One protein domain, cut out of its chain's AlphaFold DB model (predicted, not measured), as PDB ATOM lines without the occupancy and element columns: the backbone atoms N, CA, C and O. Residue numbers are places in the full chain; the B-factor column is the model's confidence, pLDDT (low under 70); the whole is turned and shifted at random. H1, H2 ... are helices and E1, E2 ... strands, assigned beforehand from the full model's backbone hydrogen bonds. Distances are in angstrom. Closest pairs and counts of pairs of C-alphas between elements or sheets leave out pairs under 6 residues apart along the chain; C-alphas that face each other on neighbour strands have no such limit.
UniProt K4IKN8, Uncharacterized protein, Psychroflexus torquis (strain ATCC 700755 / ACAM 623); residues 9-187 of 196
ATOM      1  N   GLU A   9       1.002  19.136  67.585       95.50
ATOM      2  CA  GLU A   9       2.148  18.245  67.405       95.50
ATOM      3  C   GLU A   9       2.848  18.474  66.059       95.50
ATOM      4  O   GLU A   9       4.047  18.757  66.031       95.50
ATOM      5  N   LEU A  10       2.098  18.459  64.949       96.94
ATOM      6  CA  LEU A  10       2.643  18.717  63.614       96.94
ATOM      7  C   LEU A  10       3.227  20.132  63.516       96.94
ATOM      8  O   LEU A  10       4.314  20.322  62.971       96.94
ATOM      9  N   PHE A  11       2.532  21.122  64.076       96.88
ATOM     10  CA  PHE A  11       2.989  22.508  64.091       96.88
ATOM     11  C   PHE A  11       4.310  22.670  64.857       96.88
ATOM     12  O   PHE A  11       5.228  23.325  64.364       96.88
ATOM     13  N   ASN A  12       4.452  22.019  66.015       96.56
ATOM     14  CA  ASN A  12       5.679  22.050  66.812       96.56
ATOM     15  C   ASN A  12       6.863  21.395  66.088       96.56
ATOM     16  O   ASN A  12       7.976  21.926  66.136       96.56
ATOM     17  N   VAL A  13       6.636  20.281  65.381       98.19
ATOM     18  CA  VAL A  13       7.671  19.667  64.533       98.19
ATOM     19  C   VAL A  13       8.080  20.631  63.418       98.19
ATOM     20  O   VAL A  13       9.272  20.871  63.235       98.19
ATOM     21  N   ILE A  14       7.123  21.254  62.723       98.38
ATOM     22  CA  ILE A  14       7.417  22.233  61.664       98.38
ATOM     23  C   ILE A  14       8.227  23.409  62.210       98.38
ATOM     24  O   ILE A  14       9.241  23.764  61.614       98.38
ATOM     25  N   LEU A  15       7.831  23.999  63.341       97.75
ATOM     26  CA  LEU A  15       8.567  25.108  63.953       97.75
ATOM     27  C   LEU A  15      10.004  24.728  64.298       97.75
ATOM     28  O   LEU A  15      10.929  25.505  64.059       97.75
ATOM     29  N   LYS A  16      10.203  23.529  64.841       97.81
ATOM     30  CA  LYS A  16      11.534  23.025  65.172       97.81
ATOM     31  C   LYS A  16      12.410  22.881  63.924       97.81
ATOM     32  O   LYS A  16      13.550  23.325  63.929       97.81
ATOM     33  N   LEU A  17      11.859  22.339  62.837       98.44
ATOM     34  CA  LEU A  17      12.551  22.246  61.546       98.44
ATOM     35  C   LEU A  17      12.834  23.628  60.937       98.44
ATOM     36  O   LEU A  17      13.903  23.849  60.380       98.44
ATOM     37  N   MET A  18      11.901  24.576  61.051       97.69
ATOM     38  CA  MET A  18      12.047  25.928  60.496       97.69
ATOM     39  C   MET A  18      13.113  26.760  61.211       97.69
ATOM     40  O   MET A  18      13.727  27.615  60.570       97.69
ATOM     41  N   ASN A  19      13.339  26.510  62.502       97.06
ATOM     42  CA  ASN A  19      14.325  27.220  63.320       97.06
ATOM     43  C   ASN A  19      15.736  26.612  63.269       97.06
ATOM     44  O   ASN A  19      16.665  27.209  63.808       97.06
ATOM     45  N   GLU A  20      15.915  25.455  62.630       98.06
ATOM     46  CA  GLU A  20      17.221  24.808  62.496       98.06
ATOM     47  C   GLU A  20      18.048  25.458  61.365       98.06
ATOM     48  O   GLU A  20      17.606  25.439  60.209       98.06
ATOM     49  N   PRO A  21      19.263  25.979  61.638       97.88
ATOM     50  CA  PRO A  21      20.123  26.581  60.616       97.88
ATOM     51  C   PRO A  21      20.433  25.668  59.421       97.88
ATOM     52  O   PRO A  21      20.502  26.140  58.286       97.88
ATOM     53  N   LEU A  22      20.561  24.346  59.616       97.62
ATOM     54  CA  LEU A  22      20.744  23.403  58.500       97.62
ATOM     55  C   LEU A  22      19.583  23.420  57.490       97.62
ATOM     56  O   LEU A  22      19.778  23.033  56.334       97.62
ATOM     57  N   LEU A  23      18.401  23.876  57.908       98.38
ATOM     58  CA  LEU A  23      17.174  23.936  57.116       98.38
ATOM     59  C   LEU A  23      16.787  25.370  56.705       98.38
ATOM     60  O   LEU A  23      15.673  25.587  56.221       98.38
ATOM     61  N   GLU A  24      17.690  26.351  56.836       97.12
ATOM     62  CA  GLU A  24      17.415  27.761  56.499       97.12
ATOM     63  C   GLU A  24      16.969  27.970  55.038       97.12
ATOM     64  O   GLU A  24      16.071  28.765  54.771       97.12
ATOM     65  N   ASP A  25      17.522  27.179  54.111       95.44
ATOM     66  CA  ASP A  25      17.218  27.233  52.673       95.44
ATOM     67  C   ASP A  25      15.895  26.545  52.296       95.44
ATOM     68  O   ASP A  25      15.517  26.527  51.121       95.44
ATOM     69  N   PHE A  26      15.214  25.920  53.261       98.56
ATOM     70  CA  PHE A  26      14.007  25.143  53.017       98.56
ATOM     71  C   PHE A  26      12.744  25.921  53.378       98.56
ATOM     72  O   PHE A  26      12.672  26.636  54.382       98.56
ATOM     73  N   LEU A  27      11.730  25.733  52.538       98.75
ATOM     74  CA  LEU A  27      10.412  26.344  52.619       98.75
ATOM     75  C   LEU A  27       9.355  25.248  52.744       98.75
ATOM     76  O   LEU A  27       9.440  24.220  52.071       98.75
ATOM     77  N   LEU A  28       8.333  25.476  53.566       98.69
ATOM     78  CA  LEU A  28       7.199  24.569  53.673       98.69
ATOM     79  C   LEU A  28       6.286  24.724  52.455       98.69
ATOM     80  O   LEU A  28       5.815  25.823  52.141       98.69
ATOM     81  N   GLY A  29       6.001  23.612  51.786       97.69
ATOM     82  CA  GLY A  29       5.097  23.544  50.645       97.69
ATOM     83  C   GLY A  29       3.896  22.629  50.871       97.69
ATOM     84  O   GLY A  29       3.489  22.338  51.998       97.69
ATOM     85  N   GLY A  30       3.305  22.194  49.760       94.31
ATOM     86  CA  GLY A  30       2.239  21.199  49.762       94.31
ATOM     87  C   GLY A  30       0.946  21.659  50.440       94.31
ATOM     88  O   GLY A  30       0.619  22.843  50.516       94.31
ATOM     89  N   GLY A  31       0.164  20.684  50.905       95.69
ATOM     90  CA  GLY A  31      -1.128  20.943  51.545       95.69
ATOM     91  C   GLY A  31      -1.018  21.531  52.951       95.69
ATOM     92  O   GLY A  31      -1.908  22.260  53.390       95.69
ATOM     93  N   THR A  32       0.072  21.231  53.653       97.25
ATOM     94  CA  THR A  32       0.304  21.710  55.021       97.25
ATOM     95  C   THR A  32       0.617  23.196  55.039       97.25
ATOM     96  O   THR A  32       0.087  23.895  55.894       97.25
ATOM     97  N   ASN A  33       1.341  23.707  54.036       97.81
ATOM     98  CA  ASN A  33       1.472  25.148  53.815       97.81
ATOM     99  C   ASN A  33       0.093  25.839  53.767       97.81
ATOM    100  O   ASN A  33      -0.191  26.710  54.590       97.81
ATOM    101  N   LEU A  34      -0.804  25.382  52.885       97.19
ATOM    102  CA  LEU A  34      -2.156  25.948  52.776       97.19
ATOM    103  C   LEU A  34      -2.974  25.773  54.062       97.19
ATOM    104  O   LEU A  34      -3.721  26.670  54.442       97.19
ATOM    105  N   SER A  35      -2.804  24.654  54.769       96.81
ATOM    106  CA  SER A  35      -3.519  24.388  56.024       96.81
ATOM    107  C   SER A  35      -3.070  25.332  57.145       96.81
ATOM    108  O   SER A  35      -3.915  25.809  57.898       96.81
ATOM    109  N   ILE A  36      -1.779  25.682  57.217       96.19
ATOM    110  CA  ILE A  36      -1.261  26.719  58.129       96.19
ATOM    111  C   ILE A  36      -1.796  28.101  57.746       96.19
ATOM    112  O   ILE A  36      -2.176  28.896  58.612       96.19
ATOM    113  N   LYS A  37      -1.847  28.418  56.448       95.44
ATOM    114  CA  LYS A  37      -2.353  29.715  55.990       95.44
ATOM    115  C   LYS A  37      -3.852  29.875  56.250       95.44
ATOM    116  O   LYS A  37      -4.253  30.928  56.749       95.44
ATOM    117  N   TYR A  38      -4.643  28.841  55.961       95.25
ATOM    118  CA  TYR A  38      -6.088  28.970  55.733       95.25
ATOM    119  C   TYR A  38      -6.974  28.003  56.501       95.25
ATOM    120  O   TYR A  38      -8.192  28.149  56.443       95.25
ATOM    121  N   ASN A  39      -6.409  27.031  57.215       94.38
ATOM    122  CA  ASN A  39      -7.190  26.080  58.000       94.38
ATOM    123  C   ASN A  39      -8.250  25.317  57.169       94.38
ATOM    124  O   ASN A  39      -9.318  24.983  57.681       94.38
ATOM    125  N   HIS A  40      -7.995  25.085  55.874       92.75
ATOM    126  CA  HIS A  40      -9.024  24.629  54.927       92.75
ATOM    127  C   HIS A  40      -9.311  23.129  55.006       92.75
ATOM    128  O   HIS A  40     -10.420  22.694  54.704       92.75
ATOM    129  N   ARG A  41      -8.330  22.326  55.426       93.50
ATOM    130  CA  ARG A  41      -8.495  20.897  55.716       93.50
ATOM    131  C   ARG A  41      -7.436  20.410  56.694       93.50
ATOM    132  O   ARG A  41      -6.450  21.092  56.940       93.50
ATOM    133  N   LEU A  42      -7.622  19.191  57.188       93.38
ATOM    134  CA  LEU A  42      -6.585  18.482  57.931       93.38
ATOM    135  C   LEU A  42      -5.412  18.110  57.011       93.38
ATOM    136  O   LEU A  42      -5.609  17.650  55.875       93.38
ATOM    137  N   SER A  43      -4.199  18.278  57.521       93.88
ATOM    138  CA  SER A  43      -2.949  17.865  56.898       93.88
ATOM    139  C   SER A  43      -2.031  17.232  57.939       93.88
ATOM    140  O   SER A  43      -2.058  17.614  59.106       93.88
ATOM    141  N   THR A  44      -1.258  16.240  57.506       91.94
ATOM    142  CA  THR A  44      -0.451  15.353  58.367       91.94
ATOM    143  C   THR A  44       1.020  15.303  57.960       91.94
ATOM    144  O   THR A  44       1.855  14.844  58.728       91.94
ATOM    145  N   ASP A  45       1.336  15.773  56.752       95.50
ATOM    146  CA  ASP A  45       2.642  15.581  56.123       95.50
ATOM    147  C   ASP A  45       3.434  16.898  56.135       95.50
ATOM    148  O   ASP A  45       2.852  17.983  56.124       95.50
ATOM    149  N   ILE A  46       4.759  16.834  56.127       98.56
ATOM    150  CA  ILE A  46       5.643  17.995  55.997       98.56
ATOM    151  C   ILE A  46       6.400  17.866  54.678       98.56
ATOM    152  O   ILE A  46       7.225  16.974  54.518       98.56
ATOM    153  N   ASP A  47       6.162  18.787  53.750       98.31
ATOM    154  CA  ASP A  47       6.918  18.868  52.501       98.31
ATOM    155  C   ASP A  47       7.854  20.084  52.560       98.31
ATOM    156  O   ASP A  47       7.388  21.229  52.533       98.31
ATOM    157  N   LEU A  48       9.165  19.852  52.657       98.75
ATOM    158  CA  LEU A  48      10.187  20.899  52.676       98.75
ATOM    159  C   LEU A  48      10.906  20.980  51.334       98.75
ATOM    160  O   LEU A  48      11.435  19.985  50.839       98.75
ATOM    161  N   PHE A  49      10.983  22.188  50.780       98.50
ATOM    162  CA  PHE A  49      11.578  22.447  49.475       98.50
ATOM    163  C   PHE A  49      12.686  23.488  49.557       98.50
ATOM    164  O   PHE A  49      12.453  24.597  50.034       98.50
ATOM    165  N   SER A  50      13.864  23.160  49.032       98.31
ATOM    166  CA  SER A  50      14.890  24.155  48.709       98.31
ATOM    167  C   SER A  50      14.804  24.566  47.240       98.31
ATOM    168  O   SER A  50      14.541  23.739  46.362       98.31
ATOM    169  N   THR A  51      15.074  25.843  46.964       97.12
ATOM    170  CA  THR A  51      15.151  26.397  45.602       97.12
ATOM    171  C   THR A  51      16.498  26.141  44.924       97.12
ATOM    172  O   THR A  51      16.681  26.468  43.749       97.12
ATOM    173  N   THR A  52      17.464  25.544  45.622       96.75
ATOM    174  CA  THR A  52      18.828  25.312  45.133       96.75
ATOM    175  C   THR A  52      19.214  23.840  45.235       96.75
ATOM    176  O   THR A  52      18.520  23.033  45.853       96.75
ATOM    177  N   ILE A  53      20.321  23.481  44.582       97.81
ATOM    178  CA  ILE A  53      20.961  22.178  44.763       97.81
ATOM    179  C   ILE A  53      21.807  22.276  46.032       97.81
ATOM    180  O   ILE A  53      22.842  22.939  46.054       97.81
ATOM    181  N   ILE A  54      21.322  21.638  47.088       97.44
ATOM    182  CA  ILE A  54      21.920  21.604  48.422       97.44
ATOM    183  C   ILE A  54      22.977  20.494  48.523       97.44
ATOM    184  O   ILE A  54      23.984  20.645  49.219       97.44
ATOM    185  N   GLY A  55      22.757  19.392  47.802       97.25
ATOM    186  CA  GLY A  55      23.705  18.293  47.665       97.25
ATOM    187  C   GLY A  55      23.651  17.237  48.774       97.25
ATOM    188  O   GLY A  55      23.127  17.438  49.876       97.25
ATOM    189  N   THR A  56      24.229  16.075  48.483       98.12
ATOM    190  CA  THR A  56      24.134  14.852  49.304       98.12
ATOM    191  C   THR A  56      24.816  14.995  50.664       98.12
ATOM    192  O   THR A  56      24.382  14.398  51.658       98.12
ATOM    193  N   LYS A  57      25.855  15.835  50.743       98.19
ATOM    194  CA  LYS A  57      26.566  16.140  51.990       98.19
ATOM    195  C   LYS A  57      25.664  16.865  52.988       98.19
ATOM    196  O   LYS A  57      25.553  16.410  54.124       98.19
ATOM    197  N   LYS A  58      25.001  17.960  52.587       98.25
ATOM    198  CA  LYS A  58      24.102  18.712  53.483       98.25
ATOM    199  C   LYS A  58      22.829  17.912  53.783       98.25
ATOM    200  O   LYS A  58      22.419  17.883  54.937       98.25
ATOM    201  N   LEU A  59      22.303  17.133  52.829       98.50
ATOM    202  CA  LEU A  59      21.232  16.160  53.111       98.50
ATOM    203  C   LEU A  59      21.637  15.123  54.174       98.50
ATOM    204  O   LEU A  59      20.849  14.813  55.058       98.50
ATOM    205  N   SER A  60      22.875  14.621  54.145       98.50
ATOM    206  CA  SER A  60      23.364  13.693  55.177       98.50
ATOM    207  C   SER A  60      23.486  14.349  56.556       98.50
ATOM    208  O   SER A  60      23.204  13.698  57.557       98.50
ATOM    209  N   LEU A  61      23.868  15.631  56.620       98.62
ATOM    210  CA  LEU A  61      23.868  16.390  57.876       98.62
ATOM    211  C   LEU A  61      22.450  16.566  58.426       98.62
ATOM    212  O   LEU A  61      22.249  16.410  59.628       98.62
ATOM    213  N   ILE A  62      21.471  16.813  57.551       98.62
ATOM    214  CA  ILE A  62      20.056  16.872  57.931       98.62
ATOM    215  C   ILE A  62      19.599  15.525  58.506       98.62
ATOM    216  O   ILE A  62      18.946  15.519  59.543       98.62
ATOM    217  N   CYS A  63      19.983  14.383  57.916       98.50
ATOM    218  CA  CYS A  63      19.665  13.070  58.496       98.50
ATOM    219  C   CYS A  63      20.159  12.941  59.942       98.50
ATOM    220  O   CYS A  63      19.380  12.584  60.820       98.50
ATOM    221  N   ASN A  64      21.428  13.282  60.182       98.31
ATOM    222  CA  ASN A  64      22.031  13.197  61.511       98.31
ATOM    223  C   ASN A  64      21.328  14.128  62.510       98.31
ATOM    224  O   ASN A  64      21.129  13.757  63.663       98.31
ATOM    225  N   TYR A  65      20.955  15.338  62.079       98.38
ATOM    226  CA  TYR A  65      20.183  16.263  62.905       98.38
ATOM    227  C   TYR A  65      18.835  15.656  63.313       98.38
ATOM    228  O   TYR A  65      18.530  15.613  64.499       98.38
ATOM    229  N   ILE A  66      18.064  15.132  62.356       98.25
ATOM    230  CA  ILE A  66      16.744  14.545  62.624       98.25
ATOM    231  C   ILE A  66      16.854  13.350  63.580       98.25
ATOM    232  O   ILE A  66      16.083  13.246  64.531       98.25
ATOM    233  N   GLU A  67      17.822  12.462  63.357       97.88
ATOM    234  CA  GLU A  67      18.101  11.324  64.239       97.88
ATOM    235  C   GLU A  67      18.421  11.765  65.675       97.88
ATOM    236  O   GLU A  67      17.843  11.236  66.624       97.88
ATOM    237  N   ASN A  68      19.272  12.781  65.840       97.62
ATOM    238  CA  ASN A  68      19.627  13.313  67.157       97.62
ATOM    239  C   ASN A  68      18.449  14.009  67.850       97.62
ATOM    240  O   ASN A  68      18.271  13.858  69.058       97.62
ATOM    241  N   GLU A  69      17.657  14.771  67.099       97.50
ATOM    242  CA  GLU A  69      16.600  15.622  67.644       97.50
ATOM    243  C   GLU A  69      15.339  14.834  68.022       97.50
ATOM    244  O   GLU A  69      14.711  15.105  69.046       97.50
ATOM    245  N   PHE A  70      14.965  13.841  67.211       96.94
ATOM    246  CA  PHE A  70      13.753  13.038  67.414       96.94
ATOM    247  C   PHE A  70      14.045  11.636  67.976       96.94
ATOM    248  O   PHE A  70      13.127  10.935  68.412       96.94
ATOM    249  N   GLY A  71      15.322  11.247  68.027       96.50
ATOM    250  CA  GLY A  71      15.825   9.980  68.549       96.50
ATOM    251  C   GLY A  71      15.812   8.857  67.512       96.50
ATOM    252  O   GLY A  71      14.772   8.536  66.947       96.50
ATOM    253  N   ASN A  72      16.942   8.167  67.330       93.62
ATOM    254  CA  ASN A  72      17.129   7.139  66.288       93.62
ATOM    255  C   ASN A  72      16.063   6.030  66.279       93.62
ATOM    256  O   ASN A  72      15.709   5.525  65.221       93.62
ATOM    257  N   ASN A  73      15.517   5.652  67.440       95.94
ATOM    258  CA  ASN A  73      14.472   4.621  67.528       95.94
ATOM    259  C   ASN A  73      13.084   5.116  67.078       95.94
ATOM    260  O   ASN A  73      12.155   4.317  66.987       95.94
ATOM    261  N   ASN A  74      12.926   6.421  66.864       97.38
ATOM    262  CA  ASN A  74      11.694   7.070  66.432       97.38
ATOM    263  C   ASN A  74      11.731   7.496  64.957       97.38
ATOM    264  O   ASN A  74      10.716   7.931  64.423       97.38
ATOM    265  N   VAL A  75      12.887   7.410  64.298       98.25
ATOM    266  CA  VAL A  75      13.085   7.970  62.962       98.25
ATOM    267  C   VAL A  75      13.399   6.852  61.976       98.25
ATOM    268  O   VAL A  75      14.334   6.081  62.168       98.25
ATOM    269  N   LEU A  76      12.652   6.802  60.874       98.44
ATOM    270  CA  LEU A  76      13.010   6.013  59.696       98.44
ATOM    271  C   LEU A  76      13.403   6.966  58.573       98.44
ATOM    272  O   LEU A  76      12.571   7.747  58.123       98.44
ATOM    273  N   ILE A  77      14.652   6.891  58.107       98.50
ATOM    274  CA  ILE A  77      15.158   7.729  57.012       98.50
ATOM    275  C   ILE A  77      15.399   6.879  55.768       98.50
ATOM    276  O   ILE A  77      16.183   5.930  55.778       98.50
ATOM    277  N   SER A  78      14.783   7.277  54.660       98.12
ATOM    278  CA  SER A  78      15.035   6.745  53.328       98.12
ATOM    279  C   SER A  78      15.777   7.775  52.479       98.12
ATOM    280  O   SER A  78      15.247   8.833  52.137       98.12
ATOM    281  N   LYS A  79      17.028   7.454  52.140       97.69
ATOM    282  CA  LYS A  79      17.897   8.259  51.273       97.69
ATOM    283  C   LYS A  79      17.661   7.881  49.817       97.69
ATOM    284  O   LYS A  79      17.991   6.772  49.405       97.69
ATOM    285  N   GLN A  80      17.116   8.800  49.033       96.81
ATOM    286  CA  GLN A  80      16.725   8.536  47.654       96.81
ATOM    287  C   GLN A  80      17.721   9.163  46.679       96.81
ATOM    288  O   GLN A  80      18.036  10.344  46.783       96.81
ATOM    289  N   ASN A  81      18.215   8.367  45.726       94.69
ATOM    290  CA  ASN A  81      19.094   8.804  44.634       94.69
ATOM    291  C   ASN A  81      20.372   9.569  45.067       94.69
ATOM    292  O   ASN A  81      20.796  10.524  44.422       94.69
ATOM    293  N   PHE A  82      21.031   9.119  46.142       96.25
ATOM    294  CA  PHE A  82      22.252   9.742  46.692       96.25
ATOM    295  C   PHE A  82      23.503   9.628  45.798       96.25
ATOM    296  O   PHE A  82      24.574  10.087  46.179       96.25
ATOM    297  N   ALA A  83      23.383   9.042  44.606       95.12
ATOM    298  CA  ALA A  83      24.421   9.092  43.577       95.12
ATOM    299  C   ALA A  83      24.388  10.400  42.757       95.12
ATOM    300  O   ALA A  83      25.291  10.640  41.958       95.12
ATOM    301  N   SER A  84      23.354  11.237  42.922       95.44
ATOM    302  CA  SER A  84      23.184  12.500  42.202       95.44
ATOM    303  C   SER A  84      23.065  13.678  43.162       95.44
ATOM    304  O   SER A  84      22.161  13.718  43.990       95.44
ATOM    305  N   GLU A  85      23.912  14.694  42.991       96.25
ATOM    306  CA  GLU A  85      23.821  15.925  43.789       96.25
ATOM    307  C   GLU A  85      22.512  16.687  43.548       96.25
ATOM    308  O   GLU A  85      21.946  17.233  44.488       96.25
ATOM    309  N   GLN A  86      22.002  16.680  42.313       95.56
ATOM    310  CA  GLN A  86      20.805  17.426  41.911       95.56
ATOM    311  C   GLN A  86      19.499  16.703  42.258       95.56
ATOM    312  O   GLN A  86      18.512  17.343  42.615       95.56
ATOM    313  N   PHE A  87      19.481  15.376  42.132       95.88
ATOM    314  CA  PHE A  87      18.257  14.578  42.209       95.88
ATOM    315  C   PHE A  87      18.140  13.751  43.497       95.88
ATOM    316  O   PHE A  87      17.227  12.931  43.604       95.88
ATOM    317  N   ALA A  88      19.049  13.933  44.460       96.88
ATOM    318  CA  ALA A  88      18.929  13.327  45.782       96.88
ATOM    319  C   ALA A  88      17.830  13.996  46.616       96.88
ATOM    320  O   ALA A  88      17.625  15.208  46.526       96.88
ATOM    321  N   TRP A  89      17.147  13.219  47.452       98.06
ATOM    322  CA  TRP A  89      16.116  13.707  48.371       98.06
ATOM    323  C   TRP A  89      15.917  12.731  49.539       98.06
ATOM    324  O   TRP A  89      16.467  11.623  49.533       98.06
ATOM    325  N   LEU A  90      15.169  13.145  50.562       98.50
ATOM    326  CA  LEU A  90      14.897  12.331  51.750       98.50
ATOM    327  C   LEU A  90      13.404  12.097  51.930       98.50
ATOM    328  O   LEU A  90      12.610  13.023  51.772       98.50
ATOM    329  N   GLN A  91      13.067  10.883  52.356       98.50
ATOM    330  CA  GLN A  91      11.790  10.572  52.994       98.50
ATOM    331  C   GLN A  91      12.058  10.166  54.425       98.50
ATOM    332  O   GLN A  91      12.916   9.322  54.681       98.50
ATOM    333  N   ILE A  92      11.333  10.764  55.351       98.56
ATOM    334  CA  ILE A  92      11.527  10.562  56.776       98.56
ATOM    335  C   ILE A  92      10.164  10.268  57.388       98.56
ATOM    336  O   ILE A  92       9.190  10.963  57.101       98.56
ATOM    337  N   SER A  93      10.102   9.259  58.246       98.44
ATOM    338  CA  SER A  93       8.934   8.997  59.083       98.44
ATOM    339  C   SER A  93       9.314   9.148  60.547       98.44
ATOM    340  O   SER A  93      10.257   8.499  61.005       98.44
ATOM    341  N   LEU A  94       8.564   9.980  61.265       98.06
ATOM    342  CA  LEU A  94       8.574  10.053  62.720       98.06
ATOM    343  C   LEU A  94       7.498   9.095  63.243       98.06
ATOM    344  O   LEU A  94       6.311   9.284  62.977       98.06
ATOM    345  N   ILE A  95       7.919   8.010  63.891       97.19
ATOM    346  CA  ILE A  95       7.058   6.856  64.185       97.19
ATOM    347  C   ILE A  95       6.014   7.201  65.251       97.19
ATOM    348  O   ILE A  95       4.849   6.853  65.089       97.19
ATOM    349  N   LYS A  96       6.420   7.852  66.344       95.19
ATOM    350  CA  LYS A  96       5.541   8.175  67.479       95.19
ATOM    351  C   LYS A  96       4.515   9.242  67.126       95.19
ATOM    352  O   LYS A  96       3.379   9.142  67.567       95.19
ATOM    353  N   GLU A  97       4.939  10.235  66.355       93.88
ATOM    354  CA  GLU A  97       4.125  11.369  65.931       93.88
ATOM    355  C   GLU A  97       3.237  11.020  64.722       93.88
ATOM    356  O   GLU A  97       2.356  11.790  64.354       93.88
ATOM    357  N   GLU A  98       3.490   9.878  64.067       96.12
ATOM    358  CA  GLU A  98       2.867   9.480  62.796       96.12
ATOM    359  C   GLU A  98       3.019  10.546  61.686       96.12
ATOM    360  O   GLU A  98       2.165  10.698  60.811       96.12
ATOM    361  N   ILE A  99       4.137  11.283  61.699       97.69
ATOM    362  CA  ILE A  99       4.427  12.369  60.751       97.69
ATOM    363  C   ILE A  99       5.368  11.879  59.656       97.69
ATOM    364  O   ILE A  99       6.440  11.327  59.921       97.69
ATOM    365  N   LYS A 100       5.005  12.166  58.404       98.12
ATOM    366  CA  LYS A 100       5.887  12.006  57.248       98.12
ATOM    367  C   LYS A 100       6.524  13.342  56.877       98.12
ATOM    368  O   LYS A 100       5.828  14.349  56.786       98.12
ATOM    369  N   ILE A 101       7.826  13.336  56.603       98.62
ATOM    370  CA  ILE A 101       8.593  14.497  56.152       98.62
ATOM    371  C   ILE A 101       9.301  14.144  54.843       98.62
ATOM    372  O   ILE A 101      10.134  13.239  54.811       98.62
ATOM    373  N   ASP A 102       9.003  14.875  53.774       98.56
ATOM    374  CA  ASP A 102       9.758  14.822  52.524       98.56
ATOM    375  C   ASP A 102      10.670  16.061  52.444       98.56
ATOM    376  O   ASP A 102      10.214  17.196  52.589       98.56
ATOM    377  N   ILE A 103      11.972  15.851  52.220       98.62
ATOM    378  CA  ILE A 103      12.963  16.928  52.048       98.62
ATOM    379  C   ILE A 103      13.478  16.881  50.619       98.62
ATOM    380  O   ILE A 103      14.210  15.966  50.229       98.62
ATOM    381  N   ILE A 104      13.079  17.880  49.840       98.12
ATOM    382  CA  ILE A 104      13.261  17.945  48.395       98.12
ATOM    383  C   ILE A 104      14.055  19.209  48.061       98.12
ATOM    384  O   ILE A 104      13.857  20.274  48.639       98.12
ATOM    385  N   GLN A 105      14.981  19.097  47.119       97.75
ATOM    386  CA  GLN A 105      15.828  20.205  46.686       97.75
ATOM    387  C   GLN A 105      15.549  20.591  45.233       97.75
ATOM    388  O   GLN A 105      14.842  19.893  44.503       97.75
ATOM    389  N   ASN A 106      16.153  21.703  44.823       96.81
ATOM    390  CA  ASN A 106      16.116  22.241  43.472       96.81
ATOM    391  C   ASN A 106      14.716  22.576  42.925       96.81
ATOM    392  O   ASN A 106      14.539  22.670  41.713       96.81
ATOM    393  N   LEU A 107      13.713  22.800  43.778       96.44
ATOM    394  CA  LEU A 107      12.396  23.245  43.328       96.44
ATOM    395  C   LEU A 107      12.390  24.768  43.157       96.44
ATOM    396  O   LEU A 107      12.182  25.511  44.112       96.44
ATOM    397  N   LYS A 108      12.623  25.238  41.930       95.75
ATOM    398  CA  LYS A 108      12.573  26.669  41.601       95.75
ATOM    399  C   LYS A 108      11.162  27.240  41.788       95.75
ATOM    400  O   LYS A 108      10.179  26.606  41.390       95.75
ATOM    401  N   LEU A 109      11.101  28.440  42.362       96.75
ATOM    402  CA  LEU A 109       9.886  29.200  42.659       96.75
ATOM    403  C   LEU A 109       9.962  30.564  41.970       96.75
ATOM    404  O   LEU A 109      11.052  31.130  41.853       96.75
ATOM    405  N   LEU A 110       8.823  31.070  41.501       97.50
ATOM    406  CA  LEU A 110       8.730  32.372  40.836       97.50
ATOM    407  C   LEU A 110       8.571  33.522  41.831       97.50
ATOM    408  O   LEU A 110       8.977  34.648  41.539       97.50
ATOM    409  N   TYR A 111       7.982  33.247  42.994       98.00
ATOM    410  CA  TYR A 111       7.667  34.248  44.002       98.00
ATOM    411  C   TYR A 111       8.426  33.983  45.306       98.00
ATOM    412  O   TYR A 111       8.808  32.856  45.631       98.00
ATOM    413  N   GLY A 112       8.664  35.054  46.065       96.81
ATOM    414  CA  GLY A 112       9.255  34.961  47.399       96.81
ATOM    415  C   GLY A 112       8.333  34.232  48.380       96.81
ATOM    416  O   GLY A 112       7.116  34.198  48.201       96.81
ATOM    417  N   PHE A 113       8.917  33.660  49.432       97.75
ATOM    418  CA  PHE A 113       8.145  33.012  50.489       97.75
ATOM    419  C   PHE A 113       7.410  34.034  51.367       97.75
ATOM    420  O   PHE A 113       7.799  35.197  51.476       97.75
ATOM    421  N   GLU A 114       6.371  33.568  52.045       97.75
ATOM    422  CA  GLU A 114       5.641  34.298  53.076       97.75
ATOM    423  C   GLU A 114       6.084  33.805  54.458       97.75
ATOM    424  O   GLU A 114       6.195  32.599  54.683       97.75
ATOM    425  N   LEU A 115       6.342  34.719  55.395       97.12
ATOM    426  CA  LEU A 115       6.663  34.366  56.779       97.12
ATOM    427  C   LEU A 115       5.401  34.478  57.639       97.12
ATOM    428  O   LEU A 115       4.856  35.571  57.793       97.12
ATOM    429  N   LYS A 116       4.956  33.365  58.227       95.12
ATOM    430  CA  LYS A 116       3.813  33.331  59.149       95.12
ATOM    431  C   LYS A 116       4.170  32.495  60.366       95.12
ATOM    432  O   LYS A 116       4.615  31.365  60.212       95.12
ATOM    433  N   ASP A 117       4.018  33.066  61.559       92.38
ATOM    434  CA  ASP A 117       4.299  32.394  62.835       92.38
ATOM    435  C   ASP A 117       5.705  31.755  62.901       92.38
ATOM    436  O   ASP A 117       5.895  30.700  63.489       92.38
ATOM    437  N   GLY A 118       6.706  32.378  62.263       93.69
ATOM    438  CA  GLY A 118       8.080  31.856  62.192       93.69
ATOM    439  C   GLY A 118       8.312  30.763  61.137       93.69
ATOM    440  O   GLY A 118       9.422  30.248  61.025       93.69
ATOM    441  N   ILE A 119       7.304  30.427  60.332       98.00
ATOM    442  CA  ILE A 119       7.363  29.390  59.296       98.00
ATOM    443  C   ILE A 119       7.489  30.051  57.925       98.00
ATOM    444  O   ILE A 119       6.695  30.922  57.563       98.00
ATOM    445  N   ARG A 120       8.489  29.618  57.150       98.50
ATOM    446  CA  ARG A 120       8.694  30.051  55.763       98.50
ATOM    447  C   ARG A 120       7.785  29.240  54.843       98.50
ATOM    448  O   ARG A 120       7.986  28.038  54.680       98.50
ATOM    449  N   LEU A 121       6.790  29.882  54.246       98.62
ATOM    450  CA  LEU A 121       5.750  29.250  53.434       98.62
ATOM    451  C   LEU A 121       5.911  29.638  51.964       98.62
ATOM    452  O   LEU A 121       5.993  30.818  51.637       98.62
ATOM    453  N   ILE A 122       5.902  28.662  51.057       98.62
ATOM    454  CA  ILE A 122       5.834  28.926  49.610       98.62
ATOM    455  C   ILE A 122       4.591  29.772  49.280       98.62
ATOM    456  O   ILE A 122       3.524  29.588  49.878       98.62
ATOM    457  N   ASN A 123       4.740  30.700  48.333       98.38
ATOM    458  CA  ASN A 123       3.667  31.564  47.856       98.38
ATOM    459  C   ASN A 123       2.511  30.762  47.236       98.38
ATOM    460  O   ASN A 123       2.722  29.740  46.581       98.38
ATOM    461  N   ASP A 124       1.287  31.253  47.397       98.31
ATOM    462  CA  ASP A 124       0.091  30.595  46.863       98.31
ATOM    463  C   ASP A 124       0.112  30.421  45.341       98.31
ATOM    464  O   ASP A 124      -0.392  29.414  44.847       98.31
ATOM    465  N   LEU A 125       0.703  31.361  44.596       98.25
ATOM    466  CA  LEU A 125       0.817  31.284  43.136       98.25
ATOM    467  C   LEU A 125       1.682  30.096  42.706       98.25
ATOM    468  O   LEU A 125       1.279  29.314  41.844       98.25
ATOM    469  N   ASP A 126       2.832  29.910  43.360       98.12
ATOM    470  CA  ASP A 126       3.695  28.753  43.124       98.12
ATOM    471  C   ASP A 126       3.017  27.448  43.576       98.12
ATOM    472  O   ASP A 126       3.050  26.454  42.847       98.12
ATOM    473  N   ILE A 127       2.346  27.434  44.739       97.81
ATOM    474  CA  ILE A 127       1.600  26.252  45.204       97.81
ATOM    475  C   ILE A 127       0.493  25.874  44.216       97.81
ATOM    476  O   ILE A 127       0.371  24.697  43.875       97.81
ATOM    477  N   GLY A 128      -0.290  26.835  43.726       97.19
ATOM    478  CA  GLY A 128      -1.356  26.581  42.761       97.19
ATOM    479  C   GLY A 128      -0.832  26.017  41.444       97.19
ATOM    480  O   GLY A 128      -1.351  25.009  40.965       97.19
ATOM    481  N   ALA A 129       0.262  26.571  40.915       96.00
ATOM    482  CA  ALA A 129       0.930  26.034  39.731       96.00
ATOM    483  C   ALA A 129       1.412  24.583  39.936       96.00
ATOM    484  O   ALA A 129       1.189  23.715  39.088       96.00
ATOM    485  N   LEU A 130       2.028  24.285  41.084       93.94
ATOM    486  CA  LEU A 130       2.475  22.929  41.424       93.94
ATOM    487  C   LEU A 130       1.300  21.962  41.631       93.94
ATOM    488  O   LEU A 130       1.395  20.787  41.273       93.94
ATOM    489  N   LYS A 131       0.175  22.440  42.175       94.25
ATOM    490  CA  LYS A 131      -1.049  21.648  42.355       94.25
ATOM    491  C   LYS A 131      -1.730  21.330  41.032       94.25
ATOM    492  O   LYS A 131      -2.173  20.194  40.874       94.25
ATOM    493  N   LEU A 132      -1.756  22.266  40.081       92.81
ATOM    494  CA  LEU A 132      -2.203  22.011  38.707       92.81
ATOM    495  C   LEU A 132      -1.380  20.896  38.059       92.81
ATOM    496  O   LEU A 132      -1.945  19.926  37.551       92.81
ATOM    497  N   LEU A 133      -0.050  20.986  38.156       88.94
ATOM    498  CA  LEU A 133       0.847  19.954  37.643       88.94
ATOM    499  C   LEU A 133       0.570  18.592  38.305       88.94
ATOM    500  O   LEU A 133       0.345  17.600  37.615       88.94
ATOM    501  N   ALA A 134       0.492  18.544  39.637       87.06
ATOM    502  CA  ALA A 134       0.228  17.308  40.377       87.06
ATOM    503  C   ALA A 134      -1.169  16.714  40.112       87.06
ATOM    504  O   ALA A 134      -1.335  15.491  40.134       87.06
ATOM    505  N   ALA A 135      -2.182  17.557  39.887       86.31
ATOM    506  CA  ALA A 135      -3.528  17.126  39.527       86.31
ATOM    507  C   ALA A 135      -3.560  16.505  38.124       86.31
ATOM    508  O   ALA A 135      -4.205  15.472  37.957       86.31
ATOM    509  N   SER A 136      -2.823  17.075  37.162       81.31
ATOM    510  CA  SER A 136      -2.729  16.540  35.794       81.31
ATOM    511  C   SER A 136      -2.009  15.189  35.704       81.31
ATOM    512  O   SER A 136      -2.338  14.384  34.840       81.31
ATOM    513  N   ASP A 137      -1.065  14.927  36.612       75.19
ATOM    514  CA  ASP A 137      -0.275  13.691  36.644       75.19
ATOM    515  C   ASP A 137      -0.997  12.550  37.389       75.19
ATOM    516  O   ASP A 137      -1.216  11.471  36.846       75.19
ATOM    517  N   ARG A 138      -1.410  12.785  38.646       73.31
ATOM    518  CA  ARG A 138      -1.907  11.720  39.547       73.31
ATOM    519  C   ARG A 138      -3.359  11.867  39.995       73.31
ATOM    520  O   ARG A 138      -3.892  10.931  40.585       73.31
ATOM    521  N   GLY A 139      -3.991  13.023  39.791       70.88
ATOM    522  CA  GLY A 139      -5.418  13.219  40.089       70.88
ATOM    523  C   GLY A 139      -5.857  12.950  41.540       70.88
ATOM    524  O   GLY A 139      -6.989  12.535  41.767       70.88
ATOM    525  N   ASN A 140      -4.997  13.158  42.548       80.88
ATOM    526  CA  ASN A 140      -5.363  12.915  43.953       80.88
ATOM    527  C   ASN A 140      -6.434  13.914  44.445       80.88
ATOM    528  O   ASN A 140      -6.261  15.125  44.299       80.88
ATOM    529  N   GLN A 141      -7.483  13.420  45.115       86.38
ATOM    530  CA  GLN A 141      -8.566  14.212  45.717       86.38
ATOM    531  C   GLN A 141      -8.067  15.405  46.555       86.38
ATOM    532  O   GLN A 141      -8.629  16.495  46.468       86.38
ATOM    533  N   LYS A 142      -6.976  15.238  47.322       86.75
ATOM    534  CA  LYS A 142      -6.382  16.330  48.119       86.75
ATOM    535  C   LYS A 142      -5.947  17.519  47.248       86.75
ATOM    536  O   LYS A 142      -6.093  18.657  47.681       86.75
ATOM    537  N   ASN A 143      -5.457  17.276  46.027       87.38
ATOM    538  CA  ASN A 143      -5.058  18.350  45.112       87.38
ATOM    539  C   ASN A 143      -6.262  19.162  44.625       87.38
ATOM    540  O   ASN A 143      -6.137  20.371  44.482       87.38
ATOM    541  N   PHE A 144      -7.426  18.533  44.432       90.12
ATOM    542  CA  PHE A 144      -8.648  19.245  44.049       90.12
ATOM    543  C   PHE A 144      -9.207  20.101  45.187       90.12
ATOM    544  O   PHE A 144      -9.633  21.219  44.926       90.12
ATOM    545  N   TYR A 145      -9.150  19.639  46.443       92.12
ATOM    546  CA  TYR A 145      -9.514  20.485  47.592       92.12
ATOM    547  C   TYR A 145      -8.596  21.705  47.725       92.12
ATOM    548  O   TYR A 145      -9.065  22.807  47.994       92.12
ATOM    549  N   ASP A 146      -7.291  21.504  47.522       94.69
ATOM    550  CA  ASP A 146      -6.305  22.583  47.574       94.69
ATOM    551  C   ASP A 146      -6.523  23.588  46.423       94.69
ATOM    552  O   ASP A 146      -6.510  24.792  46.657       94.69
ATOM    553  N   LEU A 147      -6.787  23.110  45.198       95.06
ATOM    554  CA  LEU A 147      -7.117  23.972  44.057       95.06
ATOM    555  C   LEU A 147      -8.443  24.705  44.251       95.06
ATOM    556  O   LEU A 147      -8.501  25.890  43.954       95.06
ATOM    557  N   TYR A 148      -9.473  24.045  44.785       95.38
ATOM    558  CA  TYR A 148     -10.756  24.682  45.082       95.38
ATOM    559  C   TYR A 148     -10.572  25.881  46.019       95.38
ATOM    560  O   TYR A 148     -10.961  26.990  45.660       95.38
ATOM    561  N   LEU A 149      -9.876  25.689  47.147       96.44
ATOM    562  CA  LEU A 149      -9.518  26.778  48.065       96.44
ATOM    563  C   LEU A 149      -8.789  27.920  47.342       96.44
ATOM    564  O   LEU A 149      -9.086  29.092  47.561       96.44
ATOM    565  N   LEU A 150      -7.788  27.587  46.527       97.19
ATOM    566  CA  LEU A 150      -6.987  28.582  45.817       97.19
ATOM    567  C   LEU A 150      -7.830  29.362  44.799       97.19
ATOM    568  O   LEU A 150      -7.690  30.579  44.699       97.19
ATOM    569  N   THR A 151      -8.774  28.703  44.124       96.25
ATOM    570  CA  THR A 151      -9.695  29.359  43.183       96.25
ATOM    571  C   THR A 151     -10.721  30.276  43.844       96.25
ATOM    572  O   THR A 151     -11.255  31.159  43.183       96.25
ATOM    573  N   GLU A 152     -10.970  30.131  45.151       96.44
ATOM    574  CA  GLU A 152     -11.751  31.115  45.916       96.44
ATOM    575  C   GLU A 152     -10.960  32.406  46.194       96.44
ATOM    576  O   GLU A 152     -11.542  33.416  46.587       96.44
ATOM    577  N   LYS A 153      -9.631  32.381  46.021       94.69
ATOM    578  CA  LYS A 153      -8.731  33.512  46.297       94.69
ATOM    579  C   LYS A 153      -8.287  34.233  45.033       94.69
ATOM    580  O   LYS A 153      -8.202  35.458  45.036       94.69
ATOM    581  N   THR A 154      -8.003  33.470  43.984       96.06
ATOM    582  CA  THR A 154      -7.442  33.956  42.723       96.06
ATOM    583  C   THR A 154      -7.987  33.114  41.572       96.06
ATOM    584  O   THR A 154      -8.214  31.919  41.729       96.06
ATOM    585  N   GLU A 155      -8.176  33.708  40.396       96.69
ATOM    586  CA  GLU A 155      -8.673  32.991  39.219       96.69
ATOM    587  C   GLU A 155      -7.743  31.838  38.797       96.69
ATOM    588  O   GLU A 155      -6.516  31.958  38.830       96.69
ATOM    589  N   LEU A 156      -8.329  30.716  38.357       95.31
ATOM    590  CA  LEU A 156      -7.581  29.521  37.939       95.31
ATOM    591  C   LEU A 156      -6.566  29.817  36.821       95.31
ATOM    592  O   LEU A 156      -5.483  29.231  36.802       95.31
ATOM    593  N   GLU A 157      -6.912  30.742  35.922       96.75
ATOM    594  CA  GLU A 157      -6.068  31.191  34.813       96.75
ATOM    595  C   GLU A 157      -4.721  31.735  35.303       96.75
ATOM    596  O   GLU A 157      -3.683  31.380  34.757       96.75
ATOM    597  N   ILE A 158      -4.696  32.465  36.421       98.00
ATOM    598  CA  ILE A 158      -3.457  33.022  36.982       98.00
ATOM    599  C   ILE A 158      -2.506  31.907  37.449       98.00
ATOM    600  O   ILE A 158      -1.285  32.002  37.277       98.00
ATOM    601  N   TYR A 159      -3.035  30.823  38.022       97.38
ATOM    602  CA  TYR A 159      -2.217  29.663  38.394       97.38
ATOM    603  C   TYR A 159      -1.709  28.909  37.165       97.38
ATOM    604  O   TYR A 159      -0.574  28.422  37.168       97.38
ATOM    605  N   TYR A 160      -2.520  28.828  36.107       96.38
ATOM    606  CA  TYR A 160      -2.106  28.239  34.838       96.38
ATOM    607  C   TYR A 160      -0.995  29.061  34.174       96.38
ATOM    608  O   TYR A 160       0.036  28.498  33.807       96.38
ATOM    609  N   ASP A 161      -1.138  30.382  34.112       97.56
ATOM    610  CA  ASP A 161      -0.116  31.296  33.598       97.56
ATOM    611  C   ASP A 161       1.177  31.206  34.408       97.56
ATOM    612  O   ASP A 161       2.275  31.137  33.848       97.56
ATOM    613  N   THR A 162       1.056  31.116  35.734       97.44
ATOM    614  CA  THR A 162       2.196  30.888  36.629       97.44
ATOM    615  C   THR A 162       2.894  29.565  36.306       97.44
ATOM    616  O   THR A 162       4.123  29.524  36.210       97.44
ATOM    617  N   LEU A 163       2.141  28.486  36.063       95.19
ATOM    618  CA  LEU A 163       2.700  27.201  35.641       95.19
ATOM    619  C   LEU A 163       3.406  27.301  34.281       95.19
ATOM    620  O   LEU A 163       4.527  26.805  34.145       95.19
ATOM    621  N   GLN A 164       2.803  27.961  33.288       95.25
ATOM    622  CA  GLN A 164       3.425  28.158  31.972       95.25
ATOM    623  C   GLN A 164       4.732  28.940  32.086       95.25
ATOM    624  O   GLN A 164       5.759  28.538  31.531       95.25
ATOM    625  N   ARG A 165       4.724  30.023  32.865       97.19
ATOM    626  CA  ARG A 165       5.907  30.839  33.120       97.19
ATOM    627  C   ARG A 165       7.001  30.029  33.812       97.19
ATOM    628  O   ARG A 165       8.141  30.058  33.358       97.19
ATOM    629  N   ARG A 166       6.651  29.223  34.820       94.56
ATOM    630  CA  ARG A 166       7.578  28.311  35.515       94.56
ATOM    631  C   ARG A 166       8.246  27.342  34.537       94.56
ATOM    632  O   ARG A 166       9.456  27.148  34.586       94.56
ATOM    633  N   ILE A 167       7.465  26.741  33.639       90.12
ATOM    634  CA  ILE A 167       7.951  25.802  32.617       90.12
ATOM    635  C   ILE A 167       8.928  26.491  31.649       90.12
ATOM    636  O   ILE A 167       9.901  25.871  31.214       90.12
ATOM    637  N   ILE A 168       8.683  27.749  31.287       93.31
ATOM    638  CA  ILE A 168       9.551  28.502  30.373       93.31
ATOM    639  C   ILE A 168      10.830  28.965  31.077       93.31
ATOM    640  O   ILE A 168      11.916  28.776  30.534       93.31
ATOM    641  N   GLU A 169      10.720  29.554  32.269       95.81
ATOM    642  CA  GLU A 169      11.863  30.126  32.989       95.81
ATOM    643  C   GLU A 169      12.825  29.053  33.515       95.81
ATOM    644  O   GLU A 169      14.042  29.240  33.460       95.81
ATOM    645  N   PHE A 170      12.298  27.913  33.966       94.12
ATOM    646  CA  PHE A 170      13.070  26.824  34.570       94.12
ATOM    647  C   PHE A 170      13.158  25.620  33.629       94.12
ATOM    648  O   PHE A 170      12.725  24.511  33.945       94.12
ATOM    649  N   SER A 171      13.661  25.855  32.416       90.31
ATOM    650  CA  SER A 171      13.711  24.850  31.349       90.31
ATOM    651  C   SER A 171      15.090  24.227  31.124       90.31
ATOM    652  O   SER A 171      15.236  23.422  30.202       90.31
ATOM    653  N   LYS A 172      16.125  24.637  31.867       93.88
ATOM    654  CA  LYS A 172      17.498  24.151  31.654       93.88
ATOM    655  C   LYS A 172      17.715  22.825  32.381       93.88
ATOM    656  O   LYS A 172      17.007  22.498  33.327       93.88
ATOM    657  N   GLU A 173      18.741  22.072  31.984       91.50
ATOM    658  CA  GLU A 173      19.093  20.799  32.638       91.50
ATOM    659  C   GLU A 173      19.321  20.955  34.149       91.50
ATOM    660  O   GLU A 173      18.848  20.134  34.932       91.50
ATOM    661  N   GLN A 174      19.964  22.046  34.573       92.88
ATOM    662  CA  GLN A 174      20.188  22.343  35.993       92.88
ATOM    663  C   GLN A 174      18.908  22.654  36.787       92.88
ATOM    664  O   GLN A 174      18.932  22.619  38.015       92.88
ATOM    665  N   ASP A 175      17.805  22.974  36.109       93.88
ATOM    666  CA  ASP A 175      16.536  23.334  36.746       93.88
ATOM    667  C   ASP A 175      15.641  22.109  36.962       93.88
ATOM    668  O   ASP A 175      14.638  22.190  37.673       93.88
ATOM    669  N   LYS A 176      16.006  20.962  36.373       92.19
ATOM    670  CA  LYS A 176      15.261  19.715  36.538       92.19
ATOM    671  C   LYS A 176      15.247  19.272  37.994       92.19
ATOM    672  O   LYS A 176      16.244  19.359  38.719       92.19
ATOM    673  N   THR A 177      14.117  18.715  38.389       91.69
ATOM    674  CA  THR A 177      13.823  18.255  39.741       91.69
ATOM    675  C   THR A 177      13.567  16.754  39.759       91.69
ATOM    676  O   THR A 177      13.494  16.100  38.718       91.69
ATOM    677  N   ILE A 178      13.356  16.202  40.954       90.38
ATOM    678  CA  ILE A 178      12.918  14.810  41.109       90.38
ATOM    679  C   ILE A 178      11.548  14.537  40.464       90.38
ATOM    680  O   ILE A 178      11.208  13.384  40.222       90.38
ATOM    681  N   PHE A 179      10.762  15.578  40.170       87.12
ATOM    682  CA  PHE A 179       9.466  15.448  39.509       87.12
ATOM    683  C   PHE A 179       9.582  15.324  37.987       87.12
ATOM    684  O   PHE A 179       8.628  14.901  37.349       87.12
ATOM    685  N   ASP A 180      10.742  15.643  37.408       83.44
ATOM    686  CA  ASP A 180      10.989  15.552  35.964       83.44
ATOM    687  C   ASP A 180      11.592  14.194  35.553       83.44
ATOM    688  O   ASP A 180      11.801  13.924  34.367       83.44
ATOM    689  N   ILE A 181      11.879  13.332  36.536       69.19
ATOM    690  CA  ILE A 181      12.500  12.020  36.358       69.19
ATOM    691  C   ILE A 181      11.534  10.909  36.801       69.19
ATOM    692  O   ILE A 181      11.380  10.623  37.983       69.19
ATOM    693  N   GLN A 182      10.891  10.221  35.855       52.38
ATOM    694  CA  GLN A 182      10.148   8.989  36.146       52.38
ATOM    695  C   GLN A 182      10.725   7.831  35.329       52.38
ATOM    696  O   GLN A 182      10.699   7.844  34.102       52.38
ATOM    697  N   VAL A 183      11.275   6.823  36.019       40.75
ATOM    698  CA  VAL A 183      11.641   5.502  35.462       40.75
ATOM    699  C   VAL A 183      12.412   5.582  34.127       40.75
ATOM    700  O   VAL A 183      12.101   4.898  33.155       40.75
ATOM    701  N   GLY A 184      13.418   6.458  34.047       34.72
ATOM    702  CA  GLY A 184      14.288   6.547  32.870       34.72
ATOM    703  C   GLY A 184      13.645   7.126  31.602       34.72
ATOM    704  O   GLY A 184      14.217   6.953  30.525       34.72
ATOM    705  N   LYS A 185      12.503   7.827  31.690       28.47
ATOM    706  CA  LYS A 185      11.965   8.634  30.583       28.47
ATOM    707  C   LYS A 185      11.558  10.039  31.058       28.47
ATOM    708  O   LYS A 185      11.006  10.168  32.148       28.47
ATOM    709  N   PRO A 186      11.824  11.093  30.262       37.81
ATOM    710  CA  PRO A 186      11.281  12.414  30.542       37.81
ATOM    711  C   PRO A 186       9.753  12.365  30.475       37.81
ATOM    712  O   PRO A 186       9.193  11.700  29.601       37.81
ATOM    713  N   ILE A 187       9.085  13.109  31.355       46.00
ATOM    714  CA  ILE A 187       7.684  13.474  31.141       46.00
ATOM    715  C   ILE A 187       7.659  14.255  29.825       46.00
ATOM    716  O   ILE A 187       8.272  15.322  29.725       46.00
TER     717      ILE A 187
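AT A GLANCE: This is residues 9 to 187 of the 196 residues of an uncharacterized protein of Psychroflexus torquis (strain ATCC 700755 / ACAM 623) (UniProt K4IKN8). A twisted five-stranded sheet with H1 and H3 over one face makes one lobe, and three helices, H4, H5 and H6, make a second lobe beyond the sheet's E1 and E2 side. H2 lies between the two lobes, and the small hairpin of E6 and E7 packs beside E1. The printed part has 179 residues with six named helices and seven named strands, in the order H1 E1 H2 E2 H3 E3 E4 E5 E6 E7 H4 H5 H6, a mixed class. The large sheet is mixed, in the order E1 E2 E5 E4 E3, and the small one is antiparallel. The whole is compact, with a radius of gyration of the C-alphas of 16.0 A and spans of 46 by 37 by 27 A.

IN THESE COORDINATES: Find the large sheet in E1, residues 26 to 28, E2, 45 to 50, E5, 99 to 104, E4, 89 to 94, and E3, 75 to 80; E2 is 16.7 A long. H1, residues 9 to 18, begins at C-alpha 9, (2.148, 18.245, 67.405). H3, residues 55 to 70, is 22.7 A long, and H2 holds residues 30 to 38. E6 is residues 114 to 116 and E7 119 to 121. H4, residues 124 to 138, is 20.3 A long; H5 is residues 141 to 151; H6, residues 156 to 169, is 20.1 A long and ends at C-alpha 169, (11.863, 30.126, 32.989).

HOW THE PARTS SIT: Start at E2 and E5, parallel, with N 46 and O 100 at 2.8 A. E3, E4 and E5 form a meander, each strand the antiparallel neighbour of the one before; look at N 92 and O 101, 2.8 A, and N 78 and O 91, 2.8 A. E1 is antiparallel to E2, with N 27 and O 49 at 2.8 A. E2, H3 and E3 are a split strand-helix-strand unit, with E5 and E4 between its strands and a right-handed crossover. H3, at a height of 9.4 A over the sheet, and H1, at 8.8 A, are on the same face, making two layers with it; H2 is on the opposite face, only just over none of the strands. In the hairpin of E6 and E7, N 114 and O 121 are 2.8 A apart; the closest C-alphas of E1 and E7, Leu 28 and Leu 121, are 4.9 A apart. H2 touches H5, closest at the C-alphas of Gly 31 and Asp 146, 6.7 A. H4 and H5, a helical hairpin, touch at Lys 131 and Asn 143, C-alphas 5.9 A apart. With residues 158 to 163 alone, H6 touches H4 about perpendicular, at 86 degrees, closest at the C-alphas of Ala 129 and Leu 163, 4.6 A. Every O i to N i+4 pair is within hydrogen-bond range in H1, H3, H4, H5 and H6; in H2, 4 of 5 are.

THE WHOLE: The C-alphas farthest apart, those of Asn 73 and Glu 157, are 46.9 A apart. The printed part has no cut, and no link is long. Past H6, residues 170 to 187 hold no named element; there look for residues 181 to 187, where pLDDT is under 70, against a mean of 93.4 for the printed part.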